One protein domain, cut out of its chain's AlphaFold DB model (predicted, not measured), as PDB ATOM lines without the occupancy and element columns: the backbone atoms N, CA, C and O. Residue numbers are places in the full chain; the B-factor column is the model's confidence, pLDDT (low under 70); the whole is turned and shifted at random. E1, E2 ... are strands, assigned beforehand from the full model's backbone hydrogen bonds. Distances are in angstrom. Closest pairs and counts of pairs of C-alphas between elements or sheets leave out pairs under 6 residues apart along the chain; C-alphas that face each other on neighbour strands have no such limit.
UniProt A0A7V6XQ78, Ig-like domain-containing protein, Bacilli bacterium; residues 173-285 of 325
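This is residues 173 to 285 of the 325 residues of the protein "Ig-like domain-containing protein" of Bacilli bacterium (UniProt A0A7V6XQ78). Two four-stranded antiparallel sheets lie face to face as a sandwich, E5, E2, E1 and E8 making one layer and E4, E3, E6 and E7 the other, the strands of the one at 34 degrees to those of the other. E4 is a short edge strand of three residues, and the chain passes between the layers at the links E2 to E3, E4 to E5, E5 to E6 and E7 to E8. The printed part has 113 residues with eight named strands, E1 to E8 in order, and no named helix; its class is all strand. It is compact, with a radius of gyration of the C-alphas of 14.6 A, and elongated, spanning 41 by 26 by 25 A.

Find C-alpha 173 at (141.328, 128.487, 183.091); from there E1 runs 23.4 A to residue 180. E2, residues 193 to 200, spans 22.8 A, and E3, residues 208 to 215, spans 22.7 A from C-alpha 208 at (148.591, 114.893, 186.929). Next come E4, residues 224 to 226, and E5, residues 235 to 242, 23.5 A long. E6, residues 250 to 257, is 23.1 A long, and E7, residues 263 to 271, is 23.2 A long. E8, residues 278 to 284, runs 19.6 A and ends at C-alpha 284, (140.792, 134.319, 185.444).

Look first at the sheet with order E5, E2, E1, E8. E1 and E2 form a hairpin, with N 178 and O 195 2.8 A apart, within hydrogen-bond range. Within that range too, E1 pairs with E8 at N 177 and O 281, 2.8 A, and E5 with E2 at N 196 and O 239, 2.8 A. In the other sheet, order E4, E3, E6, E7 and twisted, look within the same range for N 211 and O 224, 2.8 A, in the hairpin E3 and E4; N 212 and O 253, 2.8 A, between E3 and E6; and N 254 and O 267, 2.8 A, in the hairpin E6 and E7. Between the sheets, the closest C-alphas of E7 and E8 are those of Ile 271 and Val 281, 7.1 A apart. E3 and E5 are only just apart, 8.4 A at their closest.

The two C-alphas farthest apart, those of Gly 187 and Asp 260, are 43.6 A from each other. The printed part has no cut. E1 to E2 is the long link, with 12 residues, and E6 to E7 is the tight one. The mean pLDDT of the printed part is 88.1; look for values under 70 at residues 187 to 190 and 202 to 203.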
ATOM      1  N   ALA A 173     142.321 127.470 183.432       87.94
ATOM      2  CA  ALA A 173     141.328 128.487 183.091       87.94
ATOM      3  C   ALA A 173     141.188 129.556 184.180       87.94
ATOM      4  O   ALA A 173     141.198 130.759 183.910       87.94
ATOM      5  N   GLN A 174     141.056 129.099 185.421       90.31
ATOM      6  CA  GLN A 174     140.830 129.951 186.578       90.31
ATOM      7  C   GLN A 174     141.513 129.349 187.796       90.31
ATOM      8  O   GLN A 174     141.569 128.128 187.949       90.31
ATOM      9  N   LEU A 175     142.032 130.224 188.647       92.06
ATOM     10  CA  LEU A 175     142.614 129.867 189.921       92.06
ATOM     11  C   LEU A 175     142.195 130.903 190.958       92.06
ATOM     12  O   LEU A 175     142.627 132.058 190.905       92.06
ATOM     13  N   ASP A 176     141.349 130.474 191.886       93.56
ATOM     14  CA  ASP A 176     140.888 131.296 192.995       93.56
ATOM     15  C   ASP A 176     141.552 130.815 194.281       93.56
ATOM     16  O   ASP A 176     141.605 129.623 194.561       93.56
ATOM     17  N   VAL A 177     142.082 131.746 195.067       94.25
ATOM     18  CA  VAL A 177     142.784 131.463 196.318       94.25
ATOM     19  C   VAL A 177     142.187 132.310 197.421       94.25
ATOM     20  O   VAL A 177     142.123 133.535 197.314       94.25
ATOM     21  N   ILE A 178     141.788 131.669 198.511       94.00
ATOM     22  CA  ILE A 178     141.308 132.325 199.721       94.00
ATOM     23  C   ILE A 178     142.237 131.927 200.856       94.00
ATOM     24  O   ILE A 178     142.203 130.794 201.325       94.00
ATOM     25  N   HIS A 179     143.038 132.875 201.323       93.75
ATOM     26  CA  HIS A 179     143.906 132.711 202.479       93.75
ATOM     27  C   HIS A 179     143.305 133.441 203.683       93.75
ATOM     28  O   HIS A 179     143.118 134.657 203.657       93.75
ATOM     29  N   LYS A 180     142.993 132.697 204.741       92.50
ATOM     30  CA  LYS A 180     142.513 133.200 206.027       92.50
ATOM     31  C   LYS A 180     143.635 133.049 207.048       92.50
ATOM     32  O   LYS A 180     144.062 131.930 207.330       92.50
ATOM     33  N   ARG A 181     144.077 134.167 207.619       89.50
ATOM     34  CA  ARG A 181     145.026 134.175 208.737       89.50
ATOM     35  C   ARG A 181     144.405 133.553 209.966       89.50
ATOM     36  O   ARG A 181     143.180 133.557 210.090       89.50
ATOM     37  N   GLN A 182     145.243 133.106 210.893       86.69
ATOM     38  CA  GLN A 182     144.806 132.499 212.151       86.69
ATOM     39  C   GLN A 182     143.705 133.324 212.848       86.69
ATOM     40  O   GLN A 182     142.688 132.775 213.258       86.69
ATOM     41  N   GLU A 183     143.847 134.652 212.889       84.19
ATOM     42  CA  GLU A 183     142.883 135.571 213.515       84.19
ATOM     43  C   GLU A 183     141.486 135.594 212.861       84.19
ATOM     44  O   GLU A 183     140.516 136.009 213.491       84.19
ATOM     45  N   ALA A 184     141.361 135.184 211.595       83.44
ATOM     46  CA  ALA A 184     140.093 135.162 210.859       83.44
ATOM     47  C   ALA A 184     139.397 133.790 210.851       83.44
ATOM     48  O   ALA A 184     138.295 133.670 210.306       83.44
ATOM     49  N   VAL A 185     140.011 132.744 211.410       79.75
ATOM     50  CA  VAL A 185     139.433 131.394 211.412       79.75
ATOM     51  C   VAL A 185     138.581 131.201 212.668       79.75
ATOM     52  O   VAL A 185     139.088 130.920 213.751       79.75
ATOM     53  N   GLN A 186     137.258 131.341 212.534       70.00
ATOM     54  CA  GLN A 186     136.324 131.119 213.645       70.00
ATOM     55  C   GLN A 186     136.410 129.669 214.153       70.00
ATOM     56  O   GLN A 186     136.233 128.727 213.385       70.00
ATOM     57  N   GLY A 187     136.672 129.496 215.453       68.19
ATOM     58  CA  GLY A 187     136.716 128.183 216.112       68.19
ATOM     59  C   GLY A 187     138.041 127.415 215.995       68.19
ATOM     60  O   GLY A 187     138.129 126.309 216.518       68.19
ATOM     61  N   SER A 188     139.071 127.983 215.357       59.06
ATOM     62  CA  SER A 188     140.428 127.416 215.304       59.06
ATOM     63  C   SER A 188     141.353 128.189 216.238       59.06
ATOM     64  O   SER A 188     141.377 129.417 216.205       59.06
ATOM     65  N   THR A 189     142.125 127.497 217.077       54.25
ATOM     66  CA  THR A 189     143.025 128.149 218.041       54.25
ATOM     67  C   THR A 189     144.451 128.349 217.529       54.25
ATOM     68  O   THR A 189     145.197 129.081 218.176       54.25
ATOM     69  N   THR A 190     144.871 127.769 216.394       64.31
ATOM     70  CA  THR A 190     146.322 127.697 216.104       64.31
ATOM     71  C   THR A 190     146.785 127.848 214.656       64.31
ATOM     72  O   THR A 190     147.995 127.928 214.459       64.31
ATOM     73  N   GLU A 191     145.920 127.868 213.633       83.38
ATOM     74  CA  GLU A 191     146.409 127.750 212.244       83.38
ATOM     75  C   GLU A 191     145.665 128.623 211.232       83.38
ATOM     76  O   GLU A 191     144.437 128.715 211.244       83.38
ATOM     77  N   SER A 192     146.432 129.214 210.314       89.19
ATOM     78  CA  SER A 192     145.927 129.808 209.080       89.19
ATOM     79  C   SER A 192     145.431 128.735 208.114       89.19
ATOM     80  O   SER A 192     145.907 127.596 208.138       89.19
ATOM     81  N   VAL A 193     144.479 129.094 207.253       91.94
ATOM     82  CA  VAL A 193     143.844 128.185 206.289       91.94
ATOM     83  C   VAL A 193     143.838 128.828 204.912       91.94
ATOM     84  O   VAL A 193     143.403 129.964 204.749       91.94
ATOM     85  N   THR A 194     144.297 128.093 203.907       92.94
ATOM     86  CA  THR A 194     144.280 128.515 202.505       92.94
ATOM     87  C   THR A 194     143.504 127.505 201.689       92.94
ATOM     88  O   THR A 194     143.902 126.347 201.634       92.94
ATOM     89  N   ASN A 195     142.427 127.955 201.059       94.06
ATOM     90  CA  ASN A 195     141.644 127.163 200.120       94.06
ATOM     91  C   ASN A 195     141.891 127.667 198.704       94.06
ATOM     92  O   ASN A 195     142.102 128.866 198.494       94.06
ATOM     93  N   LEU A 196     141.880 126.744 197.759       95.50
ATOM     94  CA  LEU A 196     142.244 126.975 196.379       95.50
ATOM     95  C   LEU A 196     141.263 126.242 195.472       95.50
ATOM     96  O   LEU A 196     141.170 125.022 195.573       95.50
ATOM     97  N   ASP A 197     140.624 126.971 194.567       93.69
ATOM     98  CA  ASP A 197     139.720 126.407 193.573       93.69
ATOM     99  C   ASP A 197     140.397 126.539 192.203       93.69
ATOM    100  O   ASP A 197     140.577 127.639 191.663       93.69
ATOM    101  N   LEU A 198     140.822 125.409 191.642       92.31
ATOM    102  CA  LEU A 198     141.484 125.329 190.344       92.31
ATOM    103  C   LEU A 198     140.495 124.838 189.290       92.31
ATOM    104  O   LEU A 198     140.042 123.699 189.343       92.31
ATOM    105  N   THR A 199     140.213 125.666 188.287       91.12
ATOM    106  CA  THR A 199     139.433 125.262 187.111       91.12
ATOM    107  C   THR A 199     140.359 124.955 185.943       91.12
ATOM    108  O   THR A 199     141.093 125.830 185.472       91.12
ATOM    109  N   ILE A 200     140.279 123.729 185.432       89.56
ATOM    110  CA  ILE A 200     141.009 123.288 184.240       89.56
ATOM    111  C   ILE A 200     140.036 123.199 183.068       89.56
ATOM    112  O   ILE A 200     138.962 122.604 183.185       89.56
ATOM    113  N   ASN A 201     140.419 123.775 181.930       81.94
ATOM    114  CA  ASN A 201     139.682 123.645 180.685       81.94
ATOM    115  C   ASN A 201     140.001 122.311 180.010       81.94
ATOM    116  O   ASN A 201     141.153 122.019 179.697       81.94
ATOM    117  N   ASN A 202     138.921 121.554 179.799       65.44
ATOM    118  CA  ASN A 202     138.762 120.348 178.990       65.44
ATOM    119  C   ASN A 202     140.040 119.827 178.323       65.44
ATOM    120  O   ASN A 202     140.395 120.249 177.223       65.44
ATOM    121  N   SER A 203     140.690 118.870 178.976       66.56
ATOM    122  CA  SER A 203     141.818 118.178 178.383       66.56
ATOM    123  C   SER A 203     141.933 116.762 178.922       66.56
ATOM    124  O   SER A 203     142.328 116.532 180.063       66.56
ATOM    125  N   ASN A 204     141.620 115.808 178.049       78.75
ATOM    126  CA  ASN A 204     141.903 114.390 178.242       78.75
ATOM    127  C   ASN A 204     143.411 114.095 178.326       78.75
ATOM    128  O   ASN A 204     143.772 112.967 178.672       78.75
ATOM    129  N   VAL A 205     144.278 115.073 178.020       83.50
ATOM    130  CA  VAL A 205     145.734 114.918 178.112       83.50
ATOM    131  C   VAL A 205     146.288 115.234 179.499       83.50
ATOM    132  O   VAL A 205     147.346 114.720 179.829       83.50
ATOM    133  N   VAL A 206     145.583 115.997 180.346       89.12
ATOM    134  CA  VAL A 206     146.040 116.265 181.723       89.12
ATOM    135  C   VAL A 206     145.835 115.016 182.583       89.12
ATOM    136  O   VAL A 206     144.699 114.587 182.795       89.12
ATOM    137  N   LYS A 207     146.933 114.445 183.089       91.31
ATOM    138  CA  LYS A 207     146.936 113.231 183.925       91.31
ATOM    139  C   LYS A 207     147.364 113.475 185.355       91.31
ATOM    140  O   LYS A 207     146.923 112.732 186.232       91.31
ATOM    141  N   ARG A 208     148.160 114.516 185.588       94.12
ATOM    142  CA  ARG A 208     148.591 114.893 186.929       94.12
ATOM    143  C   ARG A 208     148.522 116.395 187.161       94.12
ATOM    144  O   ARG A 208     148.867 117.187 186.287       94.12
ATOM    145  N   ILE A 209     148.092 116.779 188.359       95.25
ATOM    146  CA  ILE A 209     148.124 118.157 188.863       95.25
ATOM    147  C   ILE A 209     149.039 118.182 190.079       95.25
ATOM    148  O   ILE A 209     148.868 117.368 190.981       95.25
ATOM    149  N   LYS A 210     149.954 119.147 190.139       97.25
ATOM    150  CA  LYS A 210     150.809 119.408 191.298       97.25
ATOM    151  C   LYS A 210     150.609 120.834 191.780       97.25
ATOM    152  O   LYS A 210     150.755 121.768 190.998       97.25
ATOM    153  N   ILE A 211     150.307 121.002 193.064       97.25
ATOM    154  CA  ILE A 211     150.095 122.309 193.692       97.25
ATOM    155  C   ILE A 211     151.062 122.480 194.856       97.25
ATOM    156  O   ILE A 211     151.027 121.711 195.818       97.25
ATOM    157  N   THR A 212     151.899 123.511 194.785       97.75
ATOM    158  CA  THR A 212     152.984 123.746 195.738       97.75
ATOM    159  C   THR A 212     152.909 125.162 196.311       97.75
ATOM    160  O   THR A 212     153.051 126.130 195.562       97.75
ATOM    161  N   PRO A 213     152.739 125.336 197.635       96.62
ATOM    162  CA  PRO A 213     152.948 126.626 198.274       96.62
ATOM    163  C   PRO A 213     154.448 126.904 198.372       96.62
ATOM    164  O   PRO A 213     155.220 126.068 198.843       96.62
ATOM    165  N   MET A 214     154.875 128.084 197.942       96.62
ATOM    166  CA  MET A 214     156.279 128.441 197.785       96.62
ATOM    167  C   MET A 214     156.604 129.806 198.374       96.62
ATOM    168  O   MET A 214     155.790 130.723 198.413       96.62
ATOM    169  N   ARG A 215     157.862 129.978 198.771       93.88
ATOM    170  CA  ARG A 215     158.450 131.281 199.072       93.88
ATOM    171  C   ARG A 215     159.874 131.321 198.561       93.88
ATOM    172  O   ARG A 215     160.679 130.462 198.911       93.88
ATOM    173  N   ASN A 216     160.198 132.350 197.780       89.69
ATOM    174  CA  ASN A 216     161.545 132.563 197.243       89.69
ATOM    175  C   ASN A 216     162.101 131.303 196.550       89.69
ATOM    176  O   ASN A 216     163.244 130.916 196.780       89.69
ATOM    177  N   GLY A 217     161.260 130.620 195.765       86.56
ATOM    178  CA  GLY A 217     161.637 129.396 195.050       86.56
ATOM    179  C   GLY A 217     161.679 128.116 195.894       86.56
ATOM    180  O   GLY A 217     161.948 127.056 195.346       86.56
ATOM    181  N   LYS A 218     161.416 128.173 197.208       93.31
ATOM    182  CA  LYS A 218     161.405 126.993 198.089       93.31
ATOM    183  C   LYS A 218     159.986 126.600 198.474       93.31
ATOM    184  O   LYS A 218     159.192 127.468 198.836       93.31
ATOM    185  N   ALA A 219     159.692 125.302 198.442       95.88
ATOM    186  CA  ALA A 219     158.426 124.767 198.925       95.88
ATOM    187  C   ALA A 219     158.277 125.025 200.434       95.88
ATOM    188  O   ALA A 219     159.200 124.787 201.213       95.88
ATOM    189  N   LEU A 220     157.115 125.534 200.836       95.06
ATOM    190  CA  LEU A 220     156.755 125.763 202.235       95.06
ATOM    191  C   LEU A 220     156.197 124.496 202.887       95.06
ATOM    192  O   LEU A 220     156.291 124.344 204.102       95.06
ATOM    193  N   GLN A 221     155.605 123.610 202.085       94.44
ATOM    194  CA  GLN A 221     155.007 122.343 202.502       94.44
ATOM    195  C   GLN A 221     155.120 121.310 201.384       94.44
ATOM    196  O   GLN A 221     155.430 121.654 200.241       94.44
ATOM    197  N   THR A 222     154.832 120.050 201.714       94.81
ATOM    198  CA  THR A 222     154.694 118.980 200.725       94.81
ATOM    199  C   THR A 222     153.643 119.370 199.678       94.81
ATOM    200  O   THR A 222     152.537 119.771 200.062       94.81
ATOM    201  N   PRO A 223     153.956 119.259 198.375       95.31
ATOM    202  CA  PRO A 223     152.990 119.499 197.314       95.31
ATOM    203  C   PRO A 223     151.748 118.618 197.454       95.31
ATOM    204  O   PRO A 223     151.819 117.481 197.922       95.31
ATOM    205  N   ARG A 224     150.601 119.140 197.020       95.69
ATOM    206  CA  ARG A 224     149.397 118.335 196.799       95.69
ATOM    207  C   ARG A 224     149.405 117.859 195.359       95.69
ATOM    208  O   ARG A 224     149.475 118.682 194.449       95.69
ATOM    209  N   GLU A 225     149.348 116.547 195.177       95.12
ATOM    210  CA  GLU A 225     149.376 115.909 193.864       95.12
ATOM    211  C   GLU A 225     148.077 115.132 193.634       95.12
ATOM    212  O   GLU A 225     147.526 114.522 194.554       95.12
ATOM    213  N   PHE A 226     147.563 115.216 192.410       92.81
ATOM    214  CA  PHE A 226     146.395 114.480 191.942       92.81
ATOM    215  C   PHE A 226     146.808 113.711 190.696       92.81
ATOM    216  O   PHE A 226     147.024 114.337 189.661       92.81
ATOM    217  N   ASP A 227     146.913 112.391 190.803       92.81
ATOM    218  CA  ASP A 227     147.426 111.514 189.746       92.81
ATOM    219  C   ASP A 227     146.320 110.731 189.036       92.81
ATOM    220  O   ASP A 227     145.190 110.627 189.521       92.81
ATOM    221  N   ASN A 228     146.678 110.121 187.900       85.56
ATOM    222  CA  ASN A 228     145.817 109.234 187.110       85.56
ATOM    223  C   ASN A 228     144.462 109.865 186.759       85.56
ATOM    224  O   ASN A 228     143.421 109.202 186.728       85.56
ATOM    225  N   LEU A 229     144.474 111.172 186.497       86.56
ATOM    226  CA  LEU A 229     143.271 111.924 186.206       86.56
ATOM    227  C   LEU A 229     142.694 111.524 184.846       86.56
ATOM    228  O   LEU A 229     143.377 111.482 183.819       86.56
ATOM    229  N   ASN A 230     141.387 111.271 184.836       83.12
ATOM    230  CA  ASN A 230     140.611 111.077 183.619       83.12
ATOM    231  C   ASN A 230     139.578 112.202 183.505       83.12
ATOM    232  O   ASN A 230     138.436 112.080 183.955       83.12
ATOM    233  N   LEU A 231     140.026 113.346 182.986       81.94
ATOM    234  CA  LEU A 231     139.203 114.543 182.883       81.94
ATOM    235  C   LEU A 231     138.458 114.560 181.551       81.94
ATOM    236  O   LEU A 231     139.060 114.573 180.480       81.94
ATOM    237  N   SER A 232     137.131 114.599 181.639       76.25
ATOM    238  CA  SER A 232     136.250 114.994 180.548       76.25
ATOM    239  C   SER A 232     135.599 116.331 180.899       76.25
ATOM    240  O   SER A 232     135.044 116.498 181.989       76.25
ATOM    241  N   GLY A 233     135.682 117.301 179.987       73.88
ATOM    242  CA  GLY A 233     135.127 118.637 180.195       73.88
ATOM    243  C   GLY A 233     135.910 119.495 181.194       73.88
ATOM    244  O   GLY A 233     137.008 119.150 181.629       73.88
ATOM    245  N   ALA A 234     135.342 120.655 181.528       77.69
ATOM    246  CA  ALA A 234     135.893 121.526 182.560       77.69
ATOM    247  C   ALA A 234     135.690 120.906 183.951       77.69
ATOM    248  O   ALA A 234     134.608 120.403 184.264       77.69
ATOM    249  N   LYS A 235     136.731 120.947 184.784       82.75
ATOM    250  CA  LYS A 235     136.737 120.361 186.132       82.75
ATOM    251  C   LYS A 235     137.278 121.373 187.133       82.75
ATOM    252  O   LYS A 235     138.231 122.087 186.820       82.75
ATOM    253  N   VAL A 236     136.663 121.407 188.313       84.38
ATOM    254  CA  VAL A 236     137.102 122.209 189.460       84.38
ATOM    255  C   VAL A 236     137.753 121.280 190.479       84.38
ATOM    256  O   VAL A 236     137.229 120.196 190.740       84.38
ATOM    257  N   PHE A 237     138.899 121.693 191.009       88.44
ATOM    258  CA  PHE A 237     139.634 120.999 192.058       88.44
ATOM    259  C   PHE A 237     139.783 121.915 193.262       88.44
ATOM    260  O   PHE A 237     140.356 122.998 193.132       88.44
ATOM    261  N   ASP A 238     139.338 121.429 194.416       91.00
ATOM    262  CA  ASP A 238     139.384 122.168 195.672       91.00
ATOM    263  C   ASP A 238     140.543 121.646 196.525       91.00
ATOM    264  O   ASP A 238     140.632 120.449 196.823       91.00
ATOM    265  N   VAL A 239     141.457 122.534 196.910       92.75
ATOM    266  CA  VAL A 239     142.686 122.168 197.625       92.75
ATOM    267  C   VAL A 239     142.885 123.049 198.847       92.75
ATOM    268  O   VAL A 239     142.840 124.272 198.765       92.75
ATOM    269  N   GLY A 240     143.138 122.409 199.990       92.69
ATOM    270  CA  GLY A 240     143.369 123.071 201.269       92.69
ATOM    271  C   GLY A 240     144.804 122.921 201.776       92.69
ATOM    272  O   GLY A 240     145.376 121.826 201.763       92.69
ATOM    273  N   PHE A 241     145.355 124.013 202.299       94.12
ATOM    274  CA  PHE A 241     146.600 124.055 203.068       94.12
ATOM    275  C   PHE A 241     146.354 124.733 204.418       94.12
ATOM    276  O   PHE A 241     145.602 125.705 204.493       94.12
ATOM    277  N   THR A 242     147.009 124.265 205.478       92.75
ATOM    278  CA  THR A 242     147.013 124.942 206.788       92.75
ATOM    279  C   THR A 242     148.416 125.424 207.131       92.75
ATOM    280  O   THR A 242     149.357 125.014 206.467       92.75
ATOM    281  N   LYS A 243     148.600 126.297 208.129       91.50
ATOM    282  CA  LYS A 243     149.934 126.781 208.574       91.50
ATOM    283  C   LYS A 243     150.776 127.438 207.472       91.50
ATOM    284  O   LYS A 243     152.006 127.323 207.473       91.50
ATOM    285  N   LEU A 244     150.140 128.108 206.515       92.62
ATOM    286  CA  LEU A 244     150.875 128.965 205.585       92.62
ATOM    287  C   LEU A 244     151.195 130.316 206.251       92.62
ATOM    288  O   LEU A 244     150.527 130.694 207.213       92.62
ATOM    289  N   PRO A 245     152.242 131.032 205.812       91.12
ATOM    290  CA  PRO A 245     152.710 132.216 206.523       91.12
ATOM    291  C   PRO A 245     151.689 133.363 206.563       91.12
ATOM    292  O   PRO A 245     151.269 133.849 205.517       91.12
ATOM    293  N   ASP A 246     151.405 133.873 207.763       88.75
ATOM    294  CA  ASP A 246     150.482 135.005 207.971       88.75
ATOM    295  C   ASP A 246     151.181 136.372 207.930       88.75
ATOM    296  O   ASP A 246     150.555 137.401 207.684       88.75
ATOM    297  N   THR A 247     152.492 136.393 208.169       88.00
ATOM    298  CA  THR A 247     153.289 137.618 208.359       88.00
ATOM    299  C   THR A 247     154.119 137.996 207.142       88.00
ATOM    300  O   THR A 247     154.936 138.913 207.188       88.00
ATOM    301  N   SER A 248     153.993 137.253 206.045       90.25
ATOM    302  CA  SER A 248     154.811 137.471 204.855       90.25
ATOM    303  C   SER A 248     154.147 136.891 203.612       90.25
ATOM    304  O   SER A 248     153.441 135.891 203.690       90.25
ATOM    305  N   ALA A 249     154.409 137.498 202.454       93.31
ATOM    306  CA  ALA A 249     153.880 137.026 201.180       93.31
ATOM    307  C   ALA A 249     154.413 135.628 200.820       93.31
ATOM    308  O   ALA A 249     155.506 135.220 201.240       93.31
ATOM    309  N   PHE A 250     153.640 134.891 200.039       95.25
ATOM    310  CA  PHE A 250     154.022 133.596 199.488       95.25
ATOM    311  C   PHE A 250     153.347 133.408 198.131       95.25
ATOM    312  O   PHE A 250     152.445 134.157 197.772       95.25
ATOM    313  N   ASP A 251     153.791 132.414 197.380       95.19
ATOM    314  CA  ASP A 251     153.268 132.093 196.061       95.19
ATOM    315  C   ASP A 251     152.619 130.696 196.107       95.19
ATOM    316  O   ASP A 251     153.029 129.844 196.893       95.19
ATOM    317  N   ILE A 252     151.608 130.447 195.280       95.44
ATOM    318  CA  ILE A 252     151.115 129.100 194.977       95.44
ATOM    319  C   ILE A 252     151.477 128.791 193.530       95.44
ATOM    320  O   ILE A 252     151.039 129.497 192.623       95.44
ATOM    321  N   GLU A 253     152.252 127.736 193.318       95.88
ATOM    322  CA  GLU A 253     152.546 127.195 191.996       95.88
ATOM    323  C   GLU A 253     151.617 126.016 191.695       95.88
ATOM    324  O   GLU A 253     151.461 125.113 192.517       95.88
ATOM    325  N   VAL A 254     151.007 126.025 190.515       95.06
ATOM    326  CA  VAL A 254     150.213 124.928 189.961       95.06
ATOM    327  C   VAL A 254     150.881 124.476 188.673       95.06
ATOM    328  O   VAL A 254     151.071 125.292 187.776       95.06
ATOM    329  N   ILE A 255     151.195 123.187 188.568       95.25
ATOM    330  CA  ILE A 255     151.771 122.569 187.372       95.25
ATOM    331  C   ILE A 255     150.879 121.414 186.923       95.25
ATOM    332  O   ILE A 255     150.450 120.596 187.740       95.25
ATOM    333  N   LEU A 256     150.598 121.356 185.624       93.56
ATOM    334  CA  LEU A 256     149.848 120.283 184.981       93.56
ATOM    335  C   LEU A 256     150.795 119.402 184.171       93.56
ATOM    336  O   LEU A 256     151.673 119.930 183.490       93.56
ATOM    337  N   TYR A 257     150.581 118.090 184.203       92.12
ATOM    338  CA  TYR A 257     151.389 117.110 183.480       92.12
ATOM    339  C   TYR A 257     150.532 116.162 182.642       92.12
ATOM    340  O   TYR A 257     149.363 115.911 182.972       92.12
ATOM    341  N   ASP A 258     151.123 115.639 181.568       87.88
ATOM    342  CA  ASP A 258     150.564 114.542 180.779       87.88
ATOM    343  C   ASP A 258     150.881 113.164 181.387       87.88
ATOM    344  O   ASP A 258     151.278 113.063 182.547       87.88
ATOM    345  N   ILE A 259     150.617 112.094 180.628       85.06
ATOM    346  CA  ILE A 259     150.841 110.709 181.067       85.06
ATOM    347  C   ILE A 259     152.325 110.350 181.191       85.06
ATOM    348  O   ILE A 259     152.665 109.441 181.944       85.06
ATOM    349  N   ASP A 260     153.187 111.072 180.480       83.94
ATOM    350  CA  ASP A 260     154.627 110.834 180.402       83.94
ATOM    351  C   ASP A 260     155.403 111.801 181.312       83.94
ATOM    352  O   ASP A 260     156.613 111.971 181.171       83.94
ATOM    353  N   ASP A 261     154.708 112.452 182.252       85.44
ATOM    354  CA  ASP A 261     155.251 113.452 183.170       85.44
ATOM    355  C   ASP A 261     155.831 114.708 182.492       85.44
ATOM    356  O   ASP A 261     156.553 115.488 183.125       85.44
ATOM    357  N   ASN A 262     155.451 114.997 181.243       83.75
ATOM    358  CA  ASN A 262     155.807 116.264 180.613       83.75
ATOM    359  C   ASN A 262     154.925 117.388 181.152       83.75
ATOM    360  O   ASN A 262     153.702 117.262 181.243       83.75
ATOM    361  N   GLN A 263     155.535 118.532 181.459       89.50
ATOM    362  CA  GLN A 263     154.793 119.721 181.867       89.50
ATOM    363  C   GLN A 263     153.953 120.264 180.698       89.50
ATOM    364  O   GLN A 263     154.483 120.643 179.653       89.50
ATOM    365  N   LEU A 264     152.642 120.352 180.914       87.44
ATOM    366  CA  LEU A 264     151.659 120.862 179.959       87.44
ATOM    367  C   LEU A 264     151.401 122.363 180.117       87.44
ATOM    368  O   LEU A 264     151.320 123.081 179.127       87.44
ATOM    369  N   ASP A 265     151.236 122.830 181.355       90.06
ATOM    370  CA  ASP A 265     150.965 124.232 181.691       90.06
ATOM    371  C   ASP A 265     151.385 124.496 183.140       90.06
ATOM    372  O   ASP A 265     151.435 123.576 183.961       90.06
ATOM    373  N   SER A 266     151.701 125.748 183.458       90.81
ATOM    374  CA  SER A 266     152.072 126.155 184.811       90.81
ATOM    375  C   SER A 266     151.601 127.570 185.112       90.81
ATOM    376  O   SER A 266     151.587 128.455 184.253       90.81
ATOM    377  N   ARG A 267     151.211 127.788 186.364       88.94
ATOM    378  CA  ARG A 267     150.709 129.060 186.872       88.94
ATOM    379  C   ARG A 267     151.289 129.307 188.254       88.94
ATOM    380  O   ARG A 267     151.247 128.435 189.111       88.94
ATOM    381  N   ILE A 268     151.739 130.536 188.492       90.62
ATOM    382  CA  ILE A 268     152.105 131.008 189.828       90.62
ATOM    383  C   ILE A 268     151.157 132.134 190.225       90.62
ATOM    384  O   ILE A 268     151.077 133.148 189.529       90.62
ATOM    385  N   VAL A 269     150.475 131.974 191.356       91.38
ATOM    386  CA  VAL A 269     149.639 133.010 191.973       91.38
ATOM    387  C   VAL A 269     150.353 133.562 193.188       91.38
ATOM    388  O   VAL A 269     150.736 132.820 194.086       91.38
ATOM    389  N   LYS A 270     150.519 134.882 193.225       91.88
ATOM    390  CA  LYS A 270     151.150 135.568 194.352       91.88
ATOM    391  C   LYS A 270     150.098 135.913 195.391       91.88
ATOM    392  O   LYS A 270     149.125 136.594 195.072       91.88
ATOM    393  N   ILE A 271     150.315 135.485 196.628       92.94
ATOM    394  CA  ILE A 271     149.478 135.817 197.778       92.94
ATOM    395  C   ILE A 271     150.168 136.945 198.552       92.94
ATOM    396  O   ILE A 271     151.171 136.711 199.237       92.94
ATOM    397  N   PRO A 272     149.688 138.195 198.417       90.56
ATOM    398  CA  PRO A 272     150.313 139.329 199.073       90.56
ATOM    399  C   PRO A 272     150.067 139.308 200.583       90.56
ATOM    400  O   PRO A 272     149.046 138.824 201.080       90.56
ATOM    401  N   LEU A 273     150.995 139.922 201.316       87.62
ATOM    402  CA  LEU A 273     150.765 140.292 202.704       87.62
ATOM    403  C   LEU A 273     149.870 141.538 202.740       87.62
ATOM    404  O   LEU A 273     150.351 142.648 202.526       87.62
ATOM    405  N   GLU A 274     148.576 141.364 202.998       82.81
ATOM    406  CA  GLU A 274     147.648 142.488 203.180       82.81
ATOM    407  C   GLU A 274     147.499 142.894 204.656       82.81
ATOM    408  O   GLU A 274     147.883 142.163 205.564       82.81
ATOM    409  N   SER A 275     146.913 144.053 204.942       72.06
ATOM    410  CA  SER A 275     146.518 144.402 206.318       72.06
ATOM    411  C   SER A 275     145.288 143.623 206.799       72.06
ATOM    412  O   SER A 275     145.014 143.582 207.992       72.06
ATOM    413  N   LYS A 276     144.540 143.007 205.878       84.81
ATOM    414  CA  LYS A 276     143.328 142.239 206.170       84.81
ATOM    415  C   LYS A 276     143.668 140.821 206.630       84.81
ATOM    416  O   LYS A 276     144.628 140.218 206.156       84.81
ATOM    417  N   ASN A 277     142.807 140.262 207.479       85.94
ATOM    418  CA  ASN A 277     142.945 138.889 207.978       85.94
ATOM    419  C   ASN A 277     142.467 137.823 206.974       85.94
ATOM    420  O   ASN A 277     142.691 136.634 207.186       85.94
ATOM    421  N   ILE A 278     141.827 138.238 205.877       89.31
ATOM    422  CA  ILE A 278     141.454 137.375 204.754       89.31
ATOM    423  C   ILE A 278     141.963 138.020 203.468       89.31
ATOM    424  O   ILE A 278     141.571 139.142 203.144       89.31
ATOM    425  N   THR A 279     142.784 137.284 202.729       90.56
ATOM    426  CA  THR A 279     143.233 137.626 201.380       90.56
ATOM    427  C   THR A 279     142.478 136.751 200.388       90.56
ATOM    428  O   THR A 279     142.394 135.534 200.552       90.56
ATOM    429  N   THR A 280     141.910 137.353 199.347       91.44
ATOM    430  CA  THR A 280     141.277 136.622 198.244       91.44
ATOM    431  C   THR A 280     141.907 137.062 196.938       91.44
ATOM    432  O   THR A 280     141.865 138.240 196.596       91.44
ATOM    433  N   VAL A 281     142.472 136.110 196.207       90.88
ATOM    434  CA  VAL A 281     143.043 136.322 194.881       90.88
ATOM    435  C   VAL A 281     142.215 135.519 193.898       90.88
ATOM    436  O   VAL A 281     142.130 134.307 194.022       90.88
ATOM    437  N   LYS A 282     141.585 136.190 192.935       89.44
ATOM    438  CA  LYS A 282     140.869 135.531 191.841       89.44
ATOM    439  C   LYS A 282     141.604 135.806 190.551       89.44
ATOM    440  O   LYS A 282     141.713 136.968 190.158       89.44
ATOM    441  N   GLN A 283     142.107 134.763 189.907       84.94
ATOM    442  CA  GLN A 283     142.794 134.901 188.635       84.94
ATOM    443  C   GLN A 283     142.054 134.118 187.560       84.94
ATOM    444  O   GLN A 283     142.036 132.890 187.554       84.94
ATOM    445  N   LYS A 284     141.459 134.857 186.625       84.38
ATOM    446  CA  LYS A 284     140.792 134.319 185.444       84.38
ATOM    447  C   LYS A 284     141.402 134.976 184.218       84.38
ATOM    448  O   LYS A 284     141.140 136.147 183.957       84.38
ATOM    449  N   ASP A 285     142.184 134.208 183.473       72.50
ATOM    450  CA  ASP A 285     142.851 134.715 182.278       72.50
ATOM    451  C   ASP A 285     142.160 134.176 181.032       72.50
ATOM    452  O   ASP A 285     141.799 133.005 180.941       72.50
TER     453      ASP A 285